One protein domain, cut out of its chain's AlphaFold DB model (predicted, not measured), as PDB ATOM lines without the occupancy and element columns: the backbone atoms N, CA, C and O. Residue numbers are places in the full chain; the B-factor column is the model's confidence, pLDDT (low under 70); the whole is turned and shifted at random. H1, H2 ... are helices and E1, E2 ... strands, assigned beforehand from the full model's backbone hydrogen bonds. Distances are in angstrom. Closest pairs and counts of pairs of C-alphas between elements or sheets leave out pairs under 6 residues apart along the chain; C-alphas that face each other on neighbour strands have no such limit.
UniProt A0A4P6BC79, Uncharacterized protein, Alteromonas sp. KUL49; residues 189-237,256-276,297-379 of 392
ATOM      1  N   ALA A 189     139.929 187.933 111.734       93.50
ATOM      2  CA  ALA A 189     140.968 187.192 111.027       93.50
ATOM      3  C   ALA A 189     140.447 186.559 109.726       93.50
ATOM      4  O   ALA A 189     139.243 186.354 109.532       93.50
ATOM      5  N   PHE A 190     141.379 186.239 108.826       95.00
ATOM      6  CA  PHE A 190     141.110 185.415 107.650       95.00
ATOM      7  C   PHE A 190     141.278 183.931 107.980       95.00
ATOM      8  O   PHE A 190     142.297 183.526 108.540       95.00
ATOM      9  N   GLY A 191     140.310 183.127 107.545       93.56
ATOM     10  CA  GLY A 191     140.238 181.700 107.834       93.56
ATOM     11  C   GLY A 191     139.545 181.417 109.165       93.56
ATOM     12  O   GLY A 191     139.745 182.117 110.152       93.56
ATOM     13  N   GLU A 192     138.734 180.366 109.175       92.00
ATOM     14  CA  GLU A 192     137.945 179.940 110.334       92.00
ATOM     15  C   GLU A 192     138.831 179.529 111.518       92.00
ATOM     16  O   GLU A 192     138.636 180.000 112.633       92.00
ATOM     17  N   ASN A 193     139.886 178.753 111.256       93.00
ATOM     18  CA  ASN A 193     140.806 178.254 112.285       93.00
ATOM     19  C   ASN A 193     141.639 179.355 112.964       93.00
ATOM     20  O   ASN A 193     142.159 179.143 114.053       93.00
ATOM     21  N   ASN A 194     141.783 180.519 112.322       93.06
ATOM     22  CA  ASN A 194     142.523 181.659 112.870       93.06
ATOM     23  C   ASN A 194     141.614 182.622 113.645       93.06
ATOM     24  O   ASN A 194     142.089 183.608 114.210       93.06
ATOM     25  N   ALA A 195     140.302 182.398 113.598       93.44
ATOM     26  CA  ALA A 195     139.326 183.277 114.206       93.44
ATOM     27  C   ALA A 195     139.264 183.054 115.717       93.44
ATOM     28  O   ALA A 195     139.221 181.923 116.199       93.44
ATOM     29  N   PHE A 196     139.219 184.150 116.467       91.31
ATOM     30  CA  PHE A 196     139.032 184.095 117.909       91.31
ATOM     31  C   PHE A 196     137.595 183.674 118.261       91.31
ATOM     32  O   PHE A 196     136.636 184.105 117.613       91.31
ATOM     33  N   LYS A 197     137.458 182.844 119.303       93.94
ATOM     34  CA  LYS A 197     136.174 182.435 119.881       93.94
ATOM     35  C   LYS A 197     135.779 183.401 120.996       93.94
ATOM     36  O   LYS A 197     136.445 183.445 122.027       93.94
ATOM     37  N   VAL A 198     134.678 184.128 120.828       95.12
ATOM     38  CA  VAL A 198     134.085 184.934 121.905       95.12
ATOM     39  C   VAL A 198     133.125 184.051 122.685       95.12
ATOM     40  O   VAL A 198     132.178 183.539 122.094       95.12
ATOM     41  N   ARG A 199     133.355 183.869 123.989       95.44
ATOM     42  CA  ARG A 199     132.404 183.163 124.856       95.44
ATOM     43  C   ARG A 199     131.243 184.091 125.204       95.44
ATOM     44  O   ARG A 199     131.475 185.207 125.663       95.44
ATOM     45  N   LEU A 200     130.019 183.636 124.978       94.94
ATOM     46  CA  LEU A 200     128.793 184.352 125.312       94.94
ATOM     47  C   LEU A 200     128.152 183.666 126.512       94.94
ATOM     48  O   LEU A 200     127.953 182.456 126.484       94.94
ATOM     49  N   LEU A 201     127.850 184.447 127.546       95.12
ATOM     50  CA  LEU A 201     127.210 183.986 128.772       95.12
ATOM     51  C   LEU A 201     125.978 184.847 129.052       95.12
ATOM     52  O   LEU A 201     125.993 186.048 128.769       95.12
ATOM     53  N   GLY A 202     124.932 184.260 129.624       94.62
ATOM     54  CA  GLY A 202     123.733 184.999 130.016       94.62
ATOM     55  C   GLY A 202     122.775 184.180 130.874       94.62
ATOM     56  O   GLY A 202     122.918 182.966 130.995       94.62
ATOM     57  N   GLY A 203     121.785 184.866 131.444       93.88
ATOM     58  CA  GLY A 203     120.758 184.256 132.292       93.88
ATOM     59  C   GLY A 203     121.250 183.881 133.692       93.88
ATOM     60  O   GLY A 203     122.145 184.537 134.239       93.88
ATOM     61  N   HIS A 204     120.613 182.870 134.283       91.56
ATOM     62  CA  HIS A 204     120.816 182.456 135.676       91.56
ATOM     63  C   HIS A 204     121.998 181.492 135.841       91.56
ATOM     64  O   HIS A 204     122.334 180.745 134.918       91.56
ATOM     65  N   ASP A 205     122.614 181.493 137.025       90.62
ATOM     66  CA  ASP A 205     123.563 180.460 137.438       90.62
ATOM     67  C   ASP A 205     122.803 179.243 137.979       90.62
ATOM     68  O   ASP A 205     122.229 179.252 139.069       90.62
ATOM     69  N   LEU A 206     122.821 178.169 137.202       88.75
ATOM     70  CA  LEU A 206     122.213 176.884 137.522       88.75
ATOM     71  C   LEU A 206     123.175 175.973 138.299       88.75
ATOM     72  O   LEU A 206     122.749 174.928 138.786       88.75
ATOM     73  N   GLY A 207     124.439 176.372 138.489       85.88
ATOM     74  CA  GLY A 207     125.444 175.594 139.224       85.88
ATOM     75  C   GLY A 207     125.118 175.430 140.711       85.88
ATOM     76  O   GLY A 207     125.581 174.503 141.373       85.88
ATOM     77  N   LEU A 208     124.262 176.296 141.268       79.50
ATOM     78  CA  LEU A 208     123.762 176.114 142.630       79.50
ATOM     79  C   LEU A 208     122.775 174.946 142.751       79.50
ATOM     80  O   LEU A 208     122.656 174.388 143.839       79.50
ATOM     81  N   GLN A 209     122.072 174.600 141.675       80.44
ATOM     82  CA  GLN A 209     120.981 173.623 141.681       80.44
ATOM     83  C   GLN A 209     121.378 172.313 141.011       80.44
ATOM     84  O   GLN A 209     120.910 171.259 141.430       80.44
ATOM     85  N   PHE A 210     122.254 172.373 140.012       85.06
ATOM     86  CA  PHE A 210     122.670 171.234 139.208       85.06
ATOM     87  C   PHE A 210     124.184 171.057 139.268       85.06
ATOM     88  O   PHE A 210     124.936 172.025 139.357       85.06
ATOM     89  N   ASN A 211     124.636 169.808 139.204       85.00
ATOM     90  CA  ASN A 211     126.040 169.492 138.974       85.00
ATOM     91  C   ASN A 211     126.383 169.595 137.470       85.00
ATOM     92  O   ASN A 211     125.510 169.749 136.615       85.00
ATOM     93  N   LEU A 212     127.668 169.465 137.132       81.69
ATOM     94  CA  LEU A 212     128.162 169.463 135.743       81.69
ATOM     95  C   LEU A 212     127.554 168.358 134.873       81.69
ATOM     96  O   LEU A 212     127.486 168.495 133.652       81.69
ATOM     97  N   ASN A 213     127.092 167.275 135.497       81.06
ATOM     98  CA  ASN A 213     126.430 166.170 134.811       81.06
ATOM     99  C   ASN A 213     124.965 166.499 134.463       81.06
ATOM    100  O   ASN A 213     124.339 165.760 133.705       81.06
ATOM    101  N   GLY A 214     124.440 167.623 134.960       81.44
ATOM    102  CA  GLY A 214     123.054 168.049 134.792       81.44
ATOM    103  C   GLY A 214     122.087 167.377 135.766       81.44
ATOM    104  O   GLY A 214     120.877 167.441 135.571       81.44
ATOM    105  N   GLU A 215     122.590 166.734 136.812       83.44
ATOM    106  CA  GLU A 215     121.776 166.143 137.867       83.44
ATOM    107  C   GLU A 215     121.548 167.150 139.000       83.44
ATOM    108  O   GLU A 215     122.404 168.003 139.262       83.44
ATOM    109  N   PRO A 216     120.409 167.055 139.695       80.88
ATOM    110  CA  PRO A 216     120.101 167.920 140.821       80.88
ATOM    111  C   PRO A 216     121.098 167.723 141.975       80.88
ATOM    112  O   PRO A 216     121.451 166.603 142.345       80.88
ATOM    113  N   HIS A 217     121.544 168.817 142.590       75.44
ATOM    114  CA  HIS A 217     122.507 168.783 143.688       75.44
ATOM    115  C   HIS A 217     121.839 168.255 144.980       75.44
ATOM    116  O   HIS A 217     120.947 168.912 145.520       75.44
ATOM    117  N   PRO A 218     122.300 167.142 145.587       62.91
ATOM    118  CA  PRO A 218     121.554 166.413 146.630       62.91
ATOM    119  C   PRO A 218     121.377 167.161 147.965       62.91
ATOM    120  O   PRO A 218     120.598 166.750 148.815       62.91
ATOM    121  N   LYS A 219     122.119 168.254 148.172       56.72
ATOM    122  CA  LYS A 219     122.197 169.019 149.431       56.72
ATOM    123  C   LYS A 219     121.683 170.460 149.308       56.72
ATOM    124  O   LYS A 219     121.914 171.264 150.208       56.72
ATOM    125  N   ARG A 220     121.067 170.826 148.180       60.31
ATOM    126  CA  ARG A 220     120.644 172.205 147.893       60.31
ATOM    127  C   ARG A 220     119.179 172.239 147.472       60.31
ATOM    128  O   ARG A 220     118.716 171.264 146.878       60.31
ATOM    129  N   PRO A 221     118.447 173.316 147.814       54.59
ATOM    130  CA  PRO A 221     117.031 173.416 147.496       54.59
ATOM    131  C   PRO A 221     116.837 173.306 145.984       54.59
ATOM    132  O   PRO A 221     117.427 174.060 145.212       54.59
ATOM    133  N   GLN A 222     116.038 172.322 145.582       54.75
ATOM    134  CA  GLN A 222     115.664 172.092 144.195       54.75
ATOM    135  C   GLN A 222     114.629 173.135 143.784       54.75
ATOM    136  O   GLN A 222     113.666 173.365 144.515       54.75
ATOM    137  N   ILE A 223     114.800 173.755 142.617       47.84
ATOM    138  CA  ILE A 223     113.729 174.546 142.015       47.84
ATOM    139  C   ILE A 223     112.838 173.593 141.213       47.84
ATOM    140  O   ILE A 223     113.255 173.036 140.202       47.84
ATOM    141  N   THR A 224     111.579 173.442 141.627       48.50
ATOM    142  CA  THR A 224     110.536 172.662 140.925       48.50
ATOM    143  C   THR A 224     109.952 173.408 139.712       48.50
ATOM    144  O   THR A 224     108.835 173.151 139.274       48.50
ATOM    145  N   THR A 225     110.661 174.401 139.173       47.38
ATOM    146  CA  THR A 225     110.253 175.166 137.985       47.38
ATOM    147  C   THR A 225     111.020 174.629 136.782       47.38
ATOM    148  O   THR A 225     112.063 175.152 136.406       47.38
ATOM    149  N   GLY A 226     110.516 173.536 136.213       51.59
ATOM    150  CA  GLY A 226     111.041 172.914 134.999       51.59
ATOM    151  C   GLY A 226     109.962 172.784 133.929       51.59
ATOM    152  O   GLY A 226     108.766 172.849 134.219       51.59
ATOM    153  N   ILE A 227     110.378 172.601 132.679       55.91
ATOM    154  CA  ILE A 227     109.457 172.163 131.626       55.91
ATOM    155  C   ILE A 227     109.180 170.679 131.878       55.91
ATOM    156  O   ILE A 227     110.115 169.880 131.894       55.91
ATOM    157  N   PHE A 228     107.912 170.322 132.078       54.75
ATOM    158  CA  PHE A 228     107.478 168.936 132.239       54.75
ATOM    159  C   PHE A 228     106.679 168.498 131.016       54.75
ATOM    160  O   PHE A 228     105.743 169.189 130.614       54.75
ATOM    161  N   MET A 229     107.031 167.353 130.434       49.25
ATOM    162  CA  MET A 229     106.177 166.688 129.450       49.25
ATOM    163  C   MET A 229     105.296 165.660 130.157       49.25
ATOM    164  O   MET A 229     105.791 164.838 130.930       49.25
ATOM    165  N   ASN A 230     103.998 165.712 129.867       52.06
ATOM    166  CA  ASN A 230     103.090 164.593 130.085       52.06
ATOM    167  C   ASN A 230     103.175 163.697 128.841       52.06
ATOM    168  O   ASN A 230     103.205 164.211 127.722       52.06
ATOM    169  N   ASN A 231     103.176 162.374 129.011       49.25
ATOM    170  CA  ASN A 231     103.147 161.434 127.879       49.25
ATOM    171  C   ASN A 231     101.826 161.483 127.084       49.25
ATOM    172  O   ASN A 231     101.746 160.924 125.991       49.25
ATOM    173  N   ASP A 232     100.819 162.196 127.590       42.81
ATOM    174  CA  ASP A 232      99.574 162.457 126.884       42.81
ATOM    175  C   ASP A 232      99.677 163.762 126.089       42.81
ATOM    176  O   ASP A 232      99.771 164.867 126.625       42.81
ATOM    177  N   ALA A 233      99.680 163.619 124.767       45.84
ATOM    178  CA  ALA A 233      99.736 164.718 123.821       45.84
ATOM    179  C   ALA A 233      98.545 165.680 123.991       45.84
ATOM    180  O   ALA A 233      97.456 165.411 123.491       45.84
ATOM    181  N   SER A 234      98.748 166.814 124.666       42.62
ATOM    182  CA  SER A 234      98.282 168.166 124.290       42.62
ATOM    183  C   SER A 234      98.355 169.137 125.478       42.62
ATOM    184  O   SER A 234      97.922 168.830 126.578       42.62
ATOM    185  N   GLU A 235      98.903 170.325 125.208       39.75
ATOM    186  CA  GLU A 235      98.647 171.592 125.912       39.75
ATOM    187  C   GLU A 235      98.801 171.651 127.452       39.75
ATOM    188  O   GLU A 235      97.840 171.564 128.199       39.75
ATOM    189  N   GLY A 236     100.002 172.040 127.896       35.25
ATOM    190  CA  GLY A 236     100.172 173.251 128.713       35.25
ATOM    191  C   GLY A 236      99.954 173.221 130.240       35.25
ATOM    192  O   GLY A 236      98.929 172.801 130.756       35.25
ATOM    193  N   LEU A 237     100.894 173.923 130.892       35.88
ATOM    194  CA  LEU A 237     100.901 174.547 132.227       35.88
ATOM    195  C   LEU A 237     101.413 173.729 133.428       35.88
ATOM    196  O   LEU A 237     101.092 172.568 133.646       35.88
ATOM    197  N   PHE A 256     124.484 151.045 119.786       57.31
ATOM    198  CA  PHE A 256     123.834 151.127 118.471       57.31
ATOM    199  C   PHE A 256     122.311 150.993 118.532       57.31
ATOM    200  O   PHE A 256     121.621 151.582 117.698       57.31
ATOM    201  N   ASP A 257     121.794 150.311 119.551       66.00
ATOM    202  CA  ASP A 257     120.356 150.250 119.813       66.00
ATOM    203  C   ASP A 257     119.877 151.617 120.318       66.00
ATOM    204  O   ASP A 257     118.939 152.186 119.770       66.00
ATOM    205  N   ARG A 258     120.652 152.251 121.214       59.06
ATOM    206  CA  ARG A 258     120.411 153.632 121.675       59.06
ATOM    207  C   ARG A 258     120.382 154.664 120.542       59.06
ATOM    208  O   ARG A 258     119.571 155.584 120.584       59.06
ATOM    209  N   ILE A 259     121.268 154.547 119.550       63.34
ATOM    210  CA  ILE A 259     121.298 155.474 118.403       63.34
ATOM    211  C   ILE A 259     120.064 155.273 117.518       63.34
ATOM    212  O   ILE A 259     119.458 156.250 117.079       63.34
ATOM    213  N   SER A 260     119.692 154.018 117.262       73.56
ATOM    214  CA  SER A 260     118.548 153.680 116.410       73.56
ATOM    215  C   SER A 260     117.227 154.108 117.054       73.56
ATOM    216  O   SER A 260     116.381 154.690 116.375       73.56
ATOM    217  N   ASP A 261     117.104 153.928 118.371       68.81
ATOM    218  CA  ASP A 261     115.947 154.371 119.148       68.81
ATOM    219  C   ASP A 261     115.860 155.905 119.189       68.81
ATOM    220  O   ASP A 261     114.828 156.466 118.814       68.81
ATOM    221  N   ARG A 262     116.957 156.620 119.496       62.47
ATOM    222  CA  ARG A 262     116.962 158.100 119.518       62.47
ATOM    223  C   ARG A 262     116.716 158.762 118.161       62.47
ATOM    224  O   ARG A 262     116.224 159.886 118.116       62.47
ATOM    225  N   LEU A 263     117.054 158.105 117.051       71.31
ATOM    226  CA  LEU A 263     116.720 158.608 115.714       71.31
ATOM    227  C   LEU A 263     115.229 158.452 115.388       71.31
ATOM    228  O   LEU A 263     114.707 159.209 114.568       71.31
ATOM    229  N   SER A 264     114.548 157.490 116.015       77.75
ATOM    230  CA  SER A 264     113.108 157.268 115.850       77.75
ATOM    231  C   SER A 264     112.253 158.157 116.766       77.75
ATOM    232  O   SER A 264     111.157 158.555 116.369       77.75
ATOM    233  N   SER A 265     112.782 158.547 117.932       72.00
ATOM    234  CA  SER A 265     112.177 159.496 118.874       72.00
ATOM    235  C   SER A 265     113.208 160.550 119.313       72.00
ATOM    236  O   SER A 265     114.039 160.265 120.180       72.00
ATOM    237  N   PRO A 266     113.201 161.764 118.726       51.09
ATOM    238  CA  PRO A 266     114.180 162.792 119.059       51.09
ATOM    239  C   PRO A 266     113.962 163.298 120.489       51.09
ATOM    240  O   PRO A 266     113.114 164.150 120.746       51.09
ATOM    241  N   GLU A 267     114.742 162.760 121.421       60.38
ATOM    242  CA  GLU A 267     114.784 163.199 122.813       60.38
ATOM    243  C   GLU A 267     115.864 164.267 123.032       60.38
ATOM    244  O   GLU A 267     116.941 164.190 122.423       60.38
ATOM    245  N   PRO A 268     115.626 165.232 123.940       56.25
ATOM    246  CA  PRO A 268     116.638 166.198 124.343       56.25
ATOM    247  C   PRO A 268     117.944 165.522 124.795       56.25
ATOM    248  O   PRO A 268     117.957 164.440 125.391       56.25
ATOM    249  N   VAL A 269     119.073 166.158 124.485       67.69
ATOM    250  CA  VAL A 269     120.413 165.651 124.812       67.69
ATOM    251  C   VAL A 269     120.804 166.128 126.214       67.69
ATOM    252  O   VAL A 269     120.671 167.311 126.539       67.69
ATOM    253  N   SER A 270     121.278 165.207 127.056       69.69
ATOM    254  CA  SER A 270     121.761 165.537 128.401       69.69
ATOM    255  C   SER A 270     123.094 166.298 128.327       69.69
ATOM    256  O   SER A 270     123.897 166.069 127.420       69.69
ATOM    257  N   LEU A 271     123.366 167.196 129.283       66.19
ATOM    258  CA  LEU A 271     124.638 167.938 129.329       66.19
ATOM    259  C   LEU A 271     125.857 166.992 129.405       66.19
ATOM    260  O   LEU A 271     126.884 167.255 128.780       66.19
ATOM    261  N   ARG A 272     125.720 165.855 130.097       64.88
ATOM    262  CA  ARG A 272     126.741 164.802 130.193       64.88
ATOM    263  C   ARG A 272     127.163 164.254 128.824       64.88
ATOM    264  O   ARG A 272     128.362 164.127 128.573       64.88
ATOM    265  N   ASP A 273     126.210 163.938 127.947       69.19
ATOM    266  CA  ASP A 273     126.508 163.390 126.613       69.19
ATOM    267  C   ASP A 273     127.230 164.418 125.727       69.19
ATOM    268  O   ASP A 273     128.079 164.062 124.911       69.19
ATOM    269  N   LEU A 274     126.936 165.706 125.930       67.62
ATOM    270  CA  LEU A 274     127.608 166.806 125.243       67.62
ATOM    271  C   LEU A 274     129.047 167.013 125.754       67.62
ATOM    272  O   LEU A 274     129.965 167.185 124.952       67.62
ATOM    273  N   MET A 275     129.261 166.969 127.073       58.09
ATOM    274  CA  MET A 275     130.580 167.167 127.696       58.09
ATOM    275  C   MET A 275     131.554 166.006 127.440       58.09
ATOM    276  O   MET A 275     132.764 166.209 127.357       58.09
ATOM    277  N   GLN A 276     131.050 164.787 127.235       59.03
ATOM    278  CA  GLN A 276     131.885 163.634 126.867       59.03
ATOM    279  C   GLN A 276     132.540 163.764 125.483       59.03
ATOM    280  O   GLN A 276     133.510 163.062 125.202       59.03
ATOM    281  N   GLU A 297     130.896 174.534 140.237       78.62
ATOM    282  CA  GLU A 297     131.154 175.193 138.972       78.62
ATOM    283  C   GLU A 297     129.882 175.905 138.502       78.62
ATOM    284  O   GLU A 297     128.786 175.349 138.562       78.62
ATOM    285  N   SER A 298     130.017 177.164 138.084       86.00
ATOM    286  CA  SER A 298     128.876 177.927 137.588       86.00
ATOM    287  C   SER A 298     128.416 177.376 136.252       86.00
ATOM    288  O   SER A 298     129.210 177.209 135.320       86.00
ATOM    289  N   ILE A 299     127.112 177.161 136.143       90.69
ATOM    290  CA  ILE A 299     126.465 176.614 134.956       90.69
ATOM    291  C   ILE A 299     125.466 177.653 134.474       90.69
ATOM    292  O   ILE A 299     124.339 177.718 134.944       90.69
ATOM    293  N   TRP A 300     125.879 178.489 133.529       93.25
ATOM    294  CA  TRP A 300     125.016 179.555 133.019       93.25
ATOM    295  C   TRP A 300     123.885 179.011 132.142       93.25
ATOM    296  O   TRP A 300     124.096 178.091 131.350       93.25
ATOM    297  N   GLU A 301     122.698 179.603 132.254       93.62
ATOM    298  CA  GLU A 301     121.529 179.302 131.419       93.62
ATOM    299  C   GLU A 301     121.846 179.428 129.917       93.62
ATOM    300  O   GLU A 301     121.509 178.545 129.135       93.62
ATOM    301  N   LEU A 302     122.558 180.480 129.509       95.19
ATOM    302  CA  LEU A 302     123.101 180.643 128.159       95.19
ATOM    303  C   LEU A 302     124.626 180.535 128.204       95.19
ATOM    304  O   LEU A 302     125.273 181.294 128.927       95.19
ATOM    305  N   ASP A 303     125.207 179.644 127.404       94.81
ATOM    306  CA  ASP A 303     126.663 179.481 127.304       94.81
ATOM    307  C   ASP A 303     127.077 178.991 125.920       94.81
ATOM    308  O   ASP A 303     126.401 178.170 125.308       94.81
ATOM    309  N   GLY A 304     128.214 179.460 125.426       95.00
ATOM    310  CA  GLY A 304     128.817 178.953 124.203       95.00
ATOM    311  C   GLY A 304     129.714 179.972 123.533       95.00
ATOM    312  O   GLY A 304     130.163 180.932 124.157       95.00
ATOM    313  N   TYR A 305     129.997 179.759 122.253       96.19
ATOM    314  CA  TYR A 305     130.982 180.522 121.504       96.19
ATOM    315  C   TYR A 305     130.413 181.099 120.215       96.19
ATOM    316  O   TYR A 305     129.634 180.468 119.505       96.19
ATOM    317  N   LEU A 306     130.889 182.291 119.873       95.81
ATOM    318  CA  LEU A 306     130.645 182.923 118.589       95.81
ATOM    319  C   LEU A 306     131.978 183.315 117.950       95.81
ATOM    320  O   LEU A 306     132.806 184.005 118.550       95.81
ATOM    321  N   LYS A 307     132.183 182.875 116.710       96.12
ATOM    322  CA  LYS A 307     133.327 183.221 115.868       96.12
ATOM    323  C   LYS A 307     132.872 184.122 114.735       96.12
ATOM    324  O   LYS A 307     131.833 183.905 114.115       96.12
ATOM    325  N   VAL A 308     133.705 185.104 114.408       96.44
ATOM    326  CA  VAL A 308     133.519 185.965 113.236       96.44
ATOM    327  C   VAL A 308     134.796 185.949 112.416       96.44
ATOM    328  O   VAL A 308     135.871 186.252 112.933       96.44
ATOM    329  N   PHE A 309     134.688 185.629 111.128       96.88
ATOM    330  CA  PHE A 309     135.862 185.480 110.272       96.88
ATOM    331  C   PHE A 309     135.604 185.809 108.808       96.88
ATOM    332  O   PHE A 309     134.468 185.847 108.330       96.88
ATOM    333  N   LEU A 310     136.693 186.051 108.081       96.44
ATOM    334  CA  LEU A 310     136.677 186.273 106.642       96.44
ATOM    335  C   LEU A 310     137.133 185.016 105.902       96.44
ATOM    336  O   LEU A 310     138.151 184.415 106.236       96.44
ATOM    337  N   LYS A 311     136.411 184.646 104.844       95.25
ATOM    338  CA  LYS A 311     136.753 183.524 103.960       95.25
ATOM    339  C   LYS A 311     136.690 183.972 102.508       95.25
ATOM    340  O   LYS A 311     135.702 184.576 102.091       95.25
ATOM    341  N   TYR A 312     137.731 183.669 101.739       94.75
ATOM    342  CA  TYR A 312     137.729 183.916 100.302       94.75
ATOM    343  C   TYR A 312     136.884 182.863  99.585       94.75
ATOM    344  O   TYR A 312     137.109 181.666  99.742       94.75
ATOM    345  N   ILE A 313     135.934 183.316  98.772       92.12
ATOM    346  CA  ILE A 313     135.226 182.475  97.801       92.12
ATOM    347  C   ILE A 313     135.401 183.166  96.453       92.12
ATOM    348  O   ILE A 313     134.976 184.309  96.288       92.12
ATOM    349  N   ASN A 314     136.071 182.501  95.510       92.44
ATOM    350  CA  ASN A 314     136.413 183.067  94.199       92.44
ATOM    351  C   ASN A 314     137.105 184.443  94.313       92.44
ATOM    352  O   ASN A 314     136.682 185.415  93.693       92.44
ATOM    353  N   SER A 315     138.133 184.537  95.167       91.19
ATOM    354  CA  SER A 315     138.926 185.758  95.421       91.19
ATOM    355  C   SER A 315     138.191 186.928  96.095       91.19
ATOM    356  O   SER A 315     138.805 187.958  96.362       91.19
ATOM    357  N   VAL A 316     136.911 186.776  96.451       94.19
ATOM    358  CA  VAL A 316     136.147 187.792  97.193       94.19
ATOM    359  C   VAL A 316     136.072 187.411  98.677       94.19
ATOM    360  O   VAL A 316     135.689 186.279  98.985       94.19
ATOM    361  N   PRO A 317     136.430 188.313  99.614       94.44
ATOM    362  CA  PRO A 317     136.369 188.030 101.041       94.44
ATOM    363  C   PRO A 317     134.938 188.178 101.561       94.44
ATOM    364  O   PRO A 317     134.344 189.258 101.511       94.44
ATOM    365  N   TYR A 318     134.395 187.096 102.103       95.75
ATOM    366  CA  TYR A 318     133.064 187.057 102.690       95.75
ATOM    367  C   TYR A 318     133.132 186.893 104.200       95.75
ATOM    368  O   TYR A 318     133.905 186.086 104.718       95.75
ATOM    369  N   LEU A 319     132.289 187.655 104.891       96.69
ATOM    370  CA  LEU A 319     132.143 187.601 106.336       96.69
ATOM    371  C   LEU A 319     131.246 186.424 106.713       96.69
ATOM    372  O   LEU A 319     130.163 186.263 106.151       96.69
ATOM    373  N   HIS A 320     131.704 185.626 107.662       96.94
ATOM    374  CA  HIS A 320     130.969 184.500 108.210       96.94
ATOM    375  C   HIS A 320     130.852 184.658 109.720       96.94
ATOM    376  O   HIS A 320     131.752 185.202 110.368       96.94
ATOM    377  N   ILE A 321     129.726 184.191 110.240       97.12
ATOM    378  CA  ILE A 321     129.514 183.927 111.656       97.12
ATOM    379  C   ILE A 321     129.398 182.418 111.795       97.12
ATOM    380  O   ILE A 321     128.736 181.775 110.979       97.12
ATOM    381  N   ASP A 322     130.057 181.891 112.809       96.56
ATOM    382  CA  ASP A 322     129.905 180.522 113.270       96.56
ATOM    383  C   ASP A 322     129.568 180.582 114.762       96.56
ATOM    384  O   ASP A 322     130.309 181.185 115.544       96.56
ATOM    385  N   SER A 323     128.400 180.068 115.127       95.50
ATOM    386  CA  SER A 323     127.862 180.106 116.484       95.50
ATOM    387  C   SER A 323     127.635 178.692 116.990       95.50
ATOM    388  O   SER A 323     126.896 177.934 116.372       95.50
ATOM    389  N   GLU A 324     128.247 178.386 118.128       95.56
ATOM    390  CA  GLU A 324     128.126 177.145 118.889       95.56
ATOM    391  C   GLU A 324     127.611 177.527 120.288       95.56
ATOM    392  O   GLU A 324     128.403 177.745 121.206       95.56
ATOM    393  N   VAL A 325     126.299 177.712 120.443       94.81
ATOM    394  CA  VAL A 325     125.668 178.204 121.682       94.81
ATOM    395  C   VAL A 325     124.706 177.164 122.239       94.81
ATOM    396  O   VAL A 325     124.079 176.432 121.487       94.81
ATOM    397  N   PHE A 326     124.575 177.090 123.557       93.88
ATOM    398  CA  PHE A 326     123.692 176.169 124.254       93.88
ATOM    399  C   PHE A 326     122.768 176.957 125.177       93.88
ATOM    400  O   PHE A 326     123.224 177.824 125.928       93.88
ATOM    401  N   LEU A 327     121.477 176.635 125.129       94.25
ATOM    402  CA  LEU A 327     120.516 177.059 126.140       94.25
ATOM    403  C   LEU A 327     120.269 175.888 127.089       94.25
ATOM    404  O   LEU A 327     119.846 174.816 126.659       94.25
ATOM    405  N   ARG A 328     120.541 176.082 128.372       91.75
ATOM    406  CA  ARG A 328     120.338 175.083 129.414       91.75
ATOM    407  C   ARG A 328     119.010 175.340 130.097       91.75
ATOM    408  O   ARG A 328     118.766 176.445 130.571       91.75
ATOM    409  N   VAL A 329     118.161 174.323 130.143       89.81
ATOM    410  CA  VAL A 329     116.832 174.416 130.749       89.81
ATOM    411  C   VAL A 329     116.609 173.261 131.722       89.81
ATOM    412  O   VAL A 329     116.942 172.117 131.394       89.81
ATOM    413  N   PRO A 330     116.059 173.527 132.917       88.06
ATOM    414  CA  PRO A 330     115.609 172.469 133.805       88.06
ATOM    415  C   PRO A 330     114.414 171.752 133.163       88.06
ATOM    416  O   PRO A 330     113.409 172.368 132.793       88.06
ATOM    417  N   TYR A 331     114.535 170.440 133.017       83.25
ATOM    418  CA  TYR A 331     113.558 169.576 132.377       83.25
ATOM    419  C   TYR A 331     113.244 168.385 133.280       83.25
ATOM    420  O   TYR A 331     114.141 167.659 133.711       83.25
ATOM    421  N   GLY A 332     111.965 168.178 133.572       76.62
ATOM    422  CA  GLY A 332     111.495 167.019 134.324       76.62
ATOM    423  C   GLY A 332     110.620 166.131 133.449       76.62
ATOM    424  O   GLY A 332     109.871 166.613 132.604       76.62
ATOM    425  N   ILE A 333     110.686 164.822 133.657       64.62
ATOM    426  CA  ILE A 333     109.756 163.877 133.033       64.62
ATOM    427  C   ILE A 333     108.720 163.525 134.093       64.62
ATOM    428  O   ILE A 333     109.089 163.134 135.192       64.62
ATOM    429  N   LYS A 334     107.424 163.662 133.813       61.50
ATOM    430  CA  LYS A 334     106.419 163.093 134.719       61.50
ATOM    431  C   LYS A 334     106.377 161.581 134.482       61.50
ATOM    432  O   LYS A 334     106.194 161.143 133.348       61.50
ATOM    433  N   GLY A 335     106.626 160.794 135.530       57.12
ATOM    434  CA  GLY A 335     106.523 159.336 135.460       57.12
ATOM    435  C   GLY A 335     105.092 158.919 135.117       57.12
ATOM    436  O   GLY A 335     104.139 159.541 135.571       57.12
ATOM    437  N   SER A 336     104.936 157.876 134.303       48.94
ATOM    438  CA  SER A 336     103.635 157.336 133.873       48.94
ATOM    439  C   SER A 336     102.895 156.536 134.952       48.94
ATOM    440  O   SER A 336     101.846 155.963 134.666       48.94
ATOM    441  N   ASP A 337     103.444 156.434 136.160       48.91
ATOM    442  CA  ASP A 337     102.901 155.559 137.193       48.91
ATOM    443  C   ASP A 337     101.832 156.297 138.007       48.91
ATOM    444  O   ASP A 337     102.138 157.065 138.916       48.91
ATOM    445  N   GLU A 338     100.562 156.000 137.707       51.75
ATOM    446  CA  GLU A 338      99.330 156.481 138.370       51.75
ATOM    447  C   GLU A 338      99.282 156.299 139.909       51.75
ATOM    448  O   GLU A 338      98.286 156.645 140.542       51.75
ATOM    449  N   VAL A 339     100.313 155.729 140.541       50.97
ATOM    450  CA  VAL A 339     100.276 155.285 141.945       50.97
ATOM    451  C   VAL A 339     101.134 156.149 142.875       50.97
ATOM    452  O   VAL A 339     100.921 156.133 144.088       50.97
ATOM    453  N   THR A 340     102.042 156.970 142.349       46.69
ATOM    454  CA  THR A 340     102.797 157.934 143.158       46.69
ATOM    455  C   THR A 340     102.980 159.228 142.382       46.69
ATOM    456  O   THR A 340     103.650 159.219 141.355       46.69
ATOM    457  N   ASP A 341     102.486 160.344 142.924       50.44
ATOM    458  CA  ASP A 341     102.775 161.735 142.510       50.44
ATOM    459  C   ASP A 341     104.271 162.117 142.668       50.44
ATOM    460  O   ASP A 341     104.638 163.272 142.890       50.44
ATOM    461  N   ALA A 342     105.175 161.138 142.597       51.78
ATOM    462  CA  ALA A 342     106.605 161.341 142.652       51.78
ATOM    463  C   ALA A 342     107.039 162.067 141.375       51.78
ATOM    464  O   ALA A 342     107.172 161.476 140.301       51.78
ATOM    465  N   ILE A 343     107.247 163.378 141.496       53.62
ATOM    466  CA  ILE A 343     107.906 164.183 140.472       53.62
ATOM    467  C   ILE A 343     109.268 163.545 140.205       53.62
ATOM    468  O   ILE A 343     110.106 163.471 141.106       53.62
ATOM    469  N   ALA A 344     109.492 163.071 138.978       59.41
ATOM    470  CA  ALA A 344     110.806 162.557 138.624       59.41
ATOM    471  C   ALA A 344     111.841 163.685 138.765       59.41
ATOM    472  O   ALA A 344     111.508 164.858 138.547       59.41
ATOM    473  N   PRO A 345     113.092 163.355 139.127       66.19
ATOM    474  CA  PRO A 345     114.124 164.355 139.342       66.19
ATOM    475  C   PRO A 345     114.254 165.258 138.113       66.19
ATOM    476  O   PRO A 345     114.429 164.787 136.988       66.19
ATOM    477  N   VAL A 346     114.144 166.569 138.339       79.38
ATOM    478  CA  VAL A 346     114.401 167.580 137.311       79.38
ATOM    479  C   VAL A 346     115.874 167.473 136.939       79.38
ATOM    480  O   VAL A 346     116.742 167.506 137.807       79.38
ATOM    481  N   THR A 347     116.153 167.328 135.650       85.88
ATOM    482  CA  THR A 347     117.506 167.245 135.095       85.88
ATOM    483  C   THR A 347     117.763 168.443 134.201       85.88
ATOM    484  O   THR A 347     116.850 169.004 133.596       85.88
ATOM    485  N   LEU A 348     119.014 168.867 134.112       87.56
ATOM    486  CA  LEU A 348     119.409 169.967 133.257       87.56
ATOM    487  C   LEU A 348     119.683 169.458 131.844       87.56
ATOM    488  O   LEU A 348     120.645 168.729 131.582       87.56
ATOM    489  N   VAL A 349     118.848 169.897 130.912       88.75
ATOM    490  CA  VAL A 349     118.990 169.609 129.488       88.75
ATOM    491  C   VAL A 349     119.696 170.773 128.807       88.75
ATOM    492  O   VAL A 349     119.431 171.933 129.113       88.75
ATOM    493  N   SER A 350     120.577 170.467 127.854       90.38
ATOM    494  CA  SER A 350     121.218 171.474 127.004       90.38
ATOM    495  C   SER A 350     120.660 171.411 125.589       90.38
ATOM    496  O   SER A 350     120.676 170.365 124.946       90.38
ATOM    497  N   LEU A 351     120.189 172.548 125.094       91.25
ATOM    498  CA  LEU A 351     119.630 172.722 123.761       91.25
ATOM    499  C   LEU A 351     120.703 173.347 122.863       91.25
ATOM    500  O   LEU A 351     121.001 174.537 123.021       91.25
ATOM    501  N   PRO A 352     121.334 172.566 121.969       92.69
ATOM    502  CA  PRO A 352     122.412 173.058 121.133       92.69
ATOM    503  C   PRO A 352     121.889 173.902 119.972       92.69
ATOM    504  O   PRO A 352     120.945 173.542 119.277       92.69
ATOM    505  N   PHE A 353     122.597 174.988 119.708       92.62
ATOM    506  CA  PHE A 353     122.432 175.853 118.559       92.62
ATOM    507  C   PHE A 353     123.779 175.962 117.846       92.62
ATOM    508  O   PHE A 353     124.707 176.622 118.318       92.62
ATOM    509  N   SER A 354     123.889 175.258 116.721       93.75
ATOM    510  CA  SER A 354     125.086 175.224 115.884       93.75
ATOM    511  C   SER A 354     124.715 175.694 114.486       93.75
ATOM    512  O   SER A 354     124.134 174.950 113.697       93.75
ATOM    513  N   GLU A 355     125.015 176.956 114.194       93.19
ATOM    514  CA  GLU A 355     124.743 177.553 112.889       93.19
ATOM    515  C   GLU A 355     125.957 178.307 112.362       93.19
ATOM    516  O   GLU A 355     126.554 179.142 113.045       93.19
ATOM    517  N   GLN A 356     126.262 178.066 111.087       94.88
ATOM    518  CA  GLN A 356     127.263 178.807 110.339       94.88
ATOM    519  C   GLN A 356     126.599 179.519 109.164       94.88
ATOM    520  O   GLN A 356     125.958 178.903 108.309       94.88
ATOM    521  N   ARG A 357     126.793 180.837 109.074       94.19
ATOM    522  CA  ARG A 357     126.154 181.653 108.039       94.19
ATOM    523  C   ARG A 357     127.089 182.704 107.469       94.19
ATOM    524  O   ARG A 357     127.814 183.395 108.183       94.19
ATOM    525  N   ARG A 358     127.013 182.889 106.149       95.56
ATOM    526  CA  ARG A 358     127.582 184.061 105.478       95.56
ATOM    527  C   ARG A 358     126.698 185.277 105.745       95.56
ATOM    528  O   ARG A 358     125.516 185.276 105.409       95.56
ATOM    529  N   VAL A 359     127.303 186.336 106.259       96.50
ATOM    530  CA  VAL A 359     126.617 187.568 106.647       96.50
ATOM    531  C   VAL A 359     127.148 188.774 105.876       96.50
ATOM    532  O   VAL A 359     128.211 188.748 105.251       96.50
ATOM    533  N   ILE A 360     126.386 189.861 105.913       95.12
ATOM    534  CA  ILE A 360     126.726 191.137 105.280       95.12
ATOM    535  C   ILE A 360     126.816 192.204 106.365       95.12
ATOM    536  O   ILE A 360     125.942 192.307 107.226       95.12
ATOM    537  N   SER A 361     127.874 193.015 106.315       94.12
ATOM    538  CA  SER A 361     128.072 194.095 107.283       94.12
ATOM    539  C   SER A 361     126.938 195.123 107.224       94.12
ATOM    540  O   SER A 361     126.415 195.418 106.152       94.12
ATOM    541  N   LYS A 362     126.592 195.689 108.384       94.38
ATOM    542  CA  LYS A 362     125.496 196.637 108.639       94.38
ATOM    543  C   LYS A 362     124.085 196.070 108.465       94.38
ATOM    544  O   LYS A 362     123.148 196.737 108.888       94.38
ATOM    545  N   GLN A 363     123.920 194.870 107.915       96.12
ATOM    546  CA  GLN A 363     122.624 194.197 107.860       96.12
ATOM    547  C   GLN A 363     122.335 193.450 109.163       96.12
ATOM    548  O   GLN A 363     123.261 193.012 109.850       96.12
ATOM    549  N   LEU A 364     121.047 193.335 109.483       95.88
ATOM    550  CA  LEU A 364     120.546 192.542 110.596       95.88
ATOM    551  C   LEU A 364     120.476 191.074 110.172       95.88
ATOM    552  O   LEU A 364     119.891 190.769 109.132       95.88
ATOM    553  N   HIS A 365     121.053 190.182 110.968       96.19
ATOM    554  CA  HIS A 365     120.978 188.738 110.759       96.19
ATOM    555  C   HIS A 365     120.267 188.109 111.947       96.19
ATOM    556  O   HIS A 365     120.643 188.354 113.091       96.19
ATOM    557  N   TYR A 366     119.233 187.325 111.657       94.88
ATOM    558  CA  TYR A 366     118.511 186.534 112.642       94.88
ATOM    559  C   TYR A 366     118.926 185.069 112.520       94.88
ATOM    560  O   TYR A 366     119.054 184.547 111.407       94.88
ATOM    561  N   PHE A 367     119.153 184.472 113.679       94.12
ATOM    562  CA  PHE A 367     119.563 183.103 113.927       94.12
ATOM    563  C   PHE A 367     118.462 182.487 114.785       94.12
ATOM    564  O   PHE A 367     118.199 182.982 115.883       94.12
ATOM    565  N   ASP A 368     117.765 181.500 114.234       90.81
ATOM    566  CA  ASP A 368     116.510 181.009 114.796       90.81
ATOM    567  C   ASP A 368     116.708 179.650 115.453       90.81
ATOM    568  O   ASP A 368     117.362 178.770 114.899       90.81
ATOM    569  N   HIS A 369     116.103 179.463 116.618       89.19
ATOM    570  CA  HIS A 369     115.986 178.168 117.265       89.19
ATOM    571  C   HIS A 369     114.572 178.058 117.862       89.19
ATOM    572  O   HIS A 369     114.022 179.053 118.335       89.19
ATOM    573  N   PRO A 370     113.939 176.870 117.889       87.19
ATOM    574  CA  PRO A 370     112.554 176.742 118.357       87.19
ATOM    575  C   PRO A 370     112.287 177.312 119.759       87.19
ATOM    576  O   PRO A 370     111.174 177.737 120.053       87.19
ATOM    577  N   LEU A 371     113.306 177.304 120.624       87.88
ATOM    578  CA  LEU A 371     113.212 177.737 122.023       87.88
ATOM    579  C   LEU A 371     113.931 179.061 122.329       87.88
ATOM    580  O   LEU A 371     113.703 179.635 123.389       87.88
ATOM    581  N   PHE A 372     114.788 179.561 121.436       92.00
ATOM    582  CA  PHE A 372     115.461 180.854 121.608       92.00
ATOM    583  C   PHE A 372     115.932 181.411 120.267       92.00
ATOM    584  O   PHE A 372     115.951 180.714 119.270       92.00
ATOM    585  N   GLY A 373     116.348 182.669 120.218       92.75
ATOM    586  CA  GLY A 373     116.871 183.249 118.986       92.75
ATOM    587  C   GLY A 373     117.979 184.238 119.270       92.75
ATOM    588  O   GLY A 373     118.056 184.818 120.356       92.75
ATOM    589  N   MET A 374     118.835 184.452 118.279       94.75
ATOM    590  CA  MET A 374     119.910 185.432 118.345       94.75
ATOM    591  C   MET A 374     119.794 186.410 117.174       94.75
ATOM    592  O   MET A 374     119.641 186.037 116.013       94.75
ATOM    593  N   VAL A 375     119.894 187.699 117.480       95.62
ATOM    594  CA  VAL A 375     119.921 188.769 116.482       95.62
ATOM    595  C   VAL A 375     121.304 189.403 116.505       95.62
ATOM    596  O   VAL A 375     121.753 189.875 117.546       95.62
ATOM    597  N   VAL A 376     121.977 189.444 115.355       96.19
ATOM    598  CA  VAL A 376     123.344 189.965 115.240       96.19
ATOM    599  C   VAL A 376     123.438 191.001 114.129       96.19
ATOM    600  O   VAL A 376     122.955 190.804 113.013       96.19
ATOM    601  N   GLN A 377     124.135 192.102 114.406       96.38
ATOM    602  CA  GLN A 377     124.524 193.092 113.407       96.38
ATOM    603  C   GLN A 377     126.030 193.355 113.504       96.38
ATOM    604  O   GLN A 377     126.520 193.806 114.532       96.38
ATOM    605  N   ILE A 378     126.773 193.133 112.414       95.75
ATOM    606  CA  ILE A 378     128.229 193.361 112.393       95.75
ATOM    607  C   ILE A 378     128.570 194.628 111.618       95.75
ATOM    608  O   ILE A 378     128.217 194.779 110.445       95.75
ATOM    609  N   ARG A 379     129.341 195.524 112.233       94.25
ATOM    610  CA  ARG A 379     129.800 196.776 111.619       94.25
ATOM    611  C   ARG A 379     131.323 196.831 111.588       94.25
ATOM    612  O   ARG A 379     132.000 196.280 112.448       94.25
TER     613      ARG A 379
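AT A GLANCE: This is residues 189 to 237, 256 to 276 and 297 to 379 of the 392 residues of an uncharacterized protein of Alteromonas sp. KUL49 (UniProt A0A4P6BC79). A long, twisted sheet of E1, E3, E4 and E5, with short E2 added near the end of E4, forms a wall; the small hairpin E6 and E7 packs partly face to face with it, a sandwich, and H2 sits over E5. H1 sticks out, and the long loop 334 to 346 extends the sheet's length. The printed part has 153 residues, with two named helices and seven named strands, which follow each other along the chain as E1, E2, H1, H2, E3, E4, E5, E6 and E7; the class is mostly strand, with strands holding 69 of the 83 residues in named elements; the large sheet is branched and mixed, E1 and E3, E3 and E4, and E4 and E5 being antiparallel neighbours and E2 and E4 parallel ones. The whole is loose, radius of gyration of the C-alphas 19.4 A, spanning 67 by 35 by 32 A.

HOW THE PARTS SIT: Start at E4, residues 316 to 333, which bends by 57 degrees at residue 330. On one side lie E3, residues 300 to 313, with N 305 and O 324 2.8 A apart, and parallel E2, residues 227 to 229, with N 227 and O 330 3.0 A apart. On the other side lies E5, residues 347 to 359, with N 325 and O 353 2.9 A apart. E3, E4 and E5 are a meander, each the antiparallel neighbour of the one before. Beside E3, find antiparallel E1, residues 197 to 205, with N 200 and O 304 2.8 A apart. The hairpin of E6, residues 364 to 369, and E7, residues 372 to 377, has N 367 and O 374 2.9 A apart; the closest C-alphas of E5 and E6 are Phe 353 and His 369, 7.0 A. H2, residues 271 to 275, is on the large sheet, over E5, at a height of 8.5 A; their closest C-alphas are Leu 271 and Ser 350, 5.4 A. H1, residues 256 to 264, stands free. In H1 and H2 every O i to N i+4 pair is within hydrogen-bond range.

IN THESE COORDINATES: Find C-alpha 197 at (136.174, 182.435, 119.881), where E1 begins; E7 ends at C-alpha 377, (124.524, 193.092, 113.407). E4 runs 50.5 A, E3 36.8 A, E5 36.1 A.

THE WHOLE: The C-alphas of Ser 315 and Val 339 are farthest apart, 67.7 A. Residues 238 to 255 of the chain are cut out and not printed, and C-alphas 237 and 256 are 35.5 A apart across that cut; residues 277 to 296 of the chain are cut out and not printed, and C-alphas 276 and 297 are 16.8 A apart across that cut. Links E1 to E2 and E4 to E5 are long. The pLDDT, the model's own confidence, is under 70 in 50 residues of the printed part, among them residues 218 to 237 and 333 to 345.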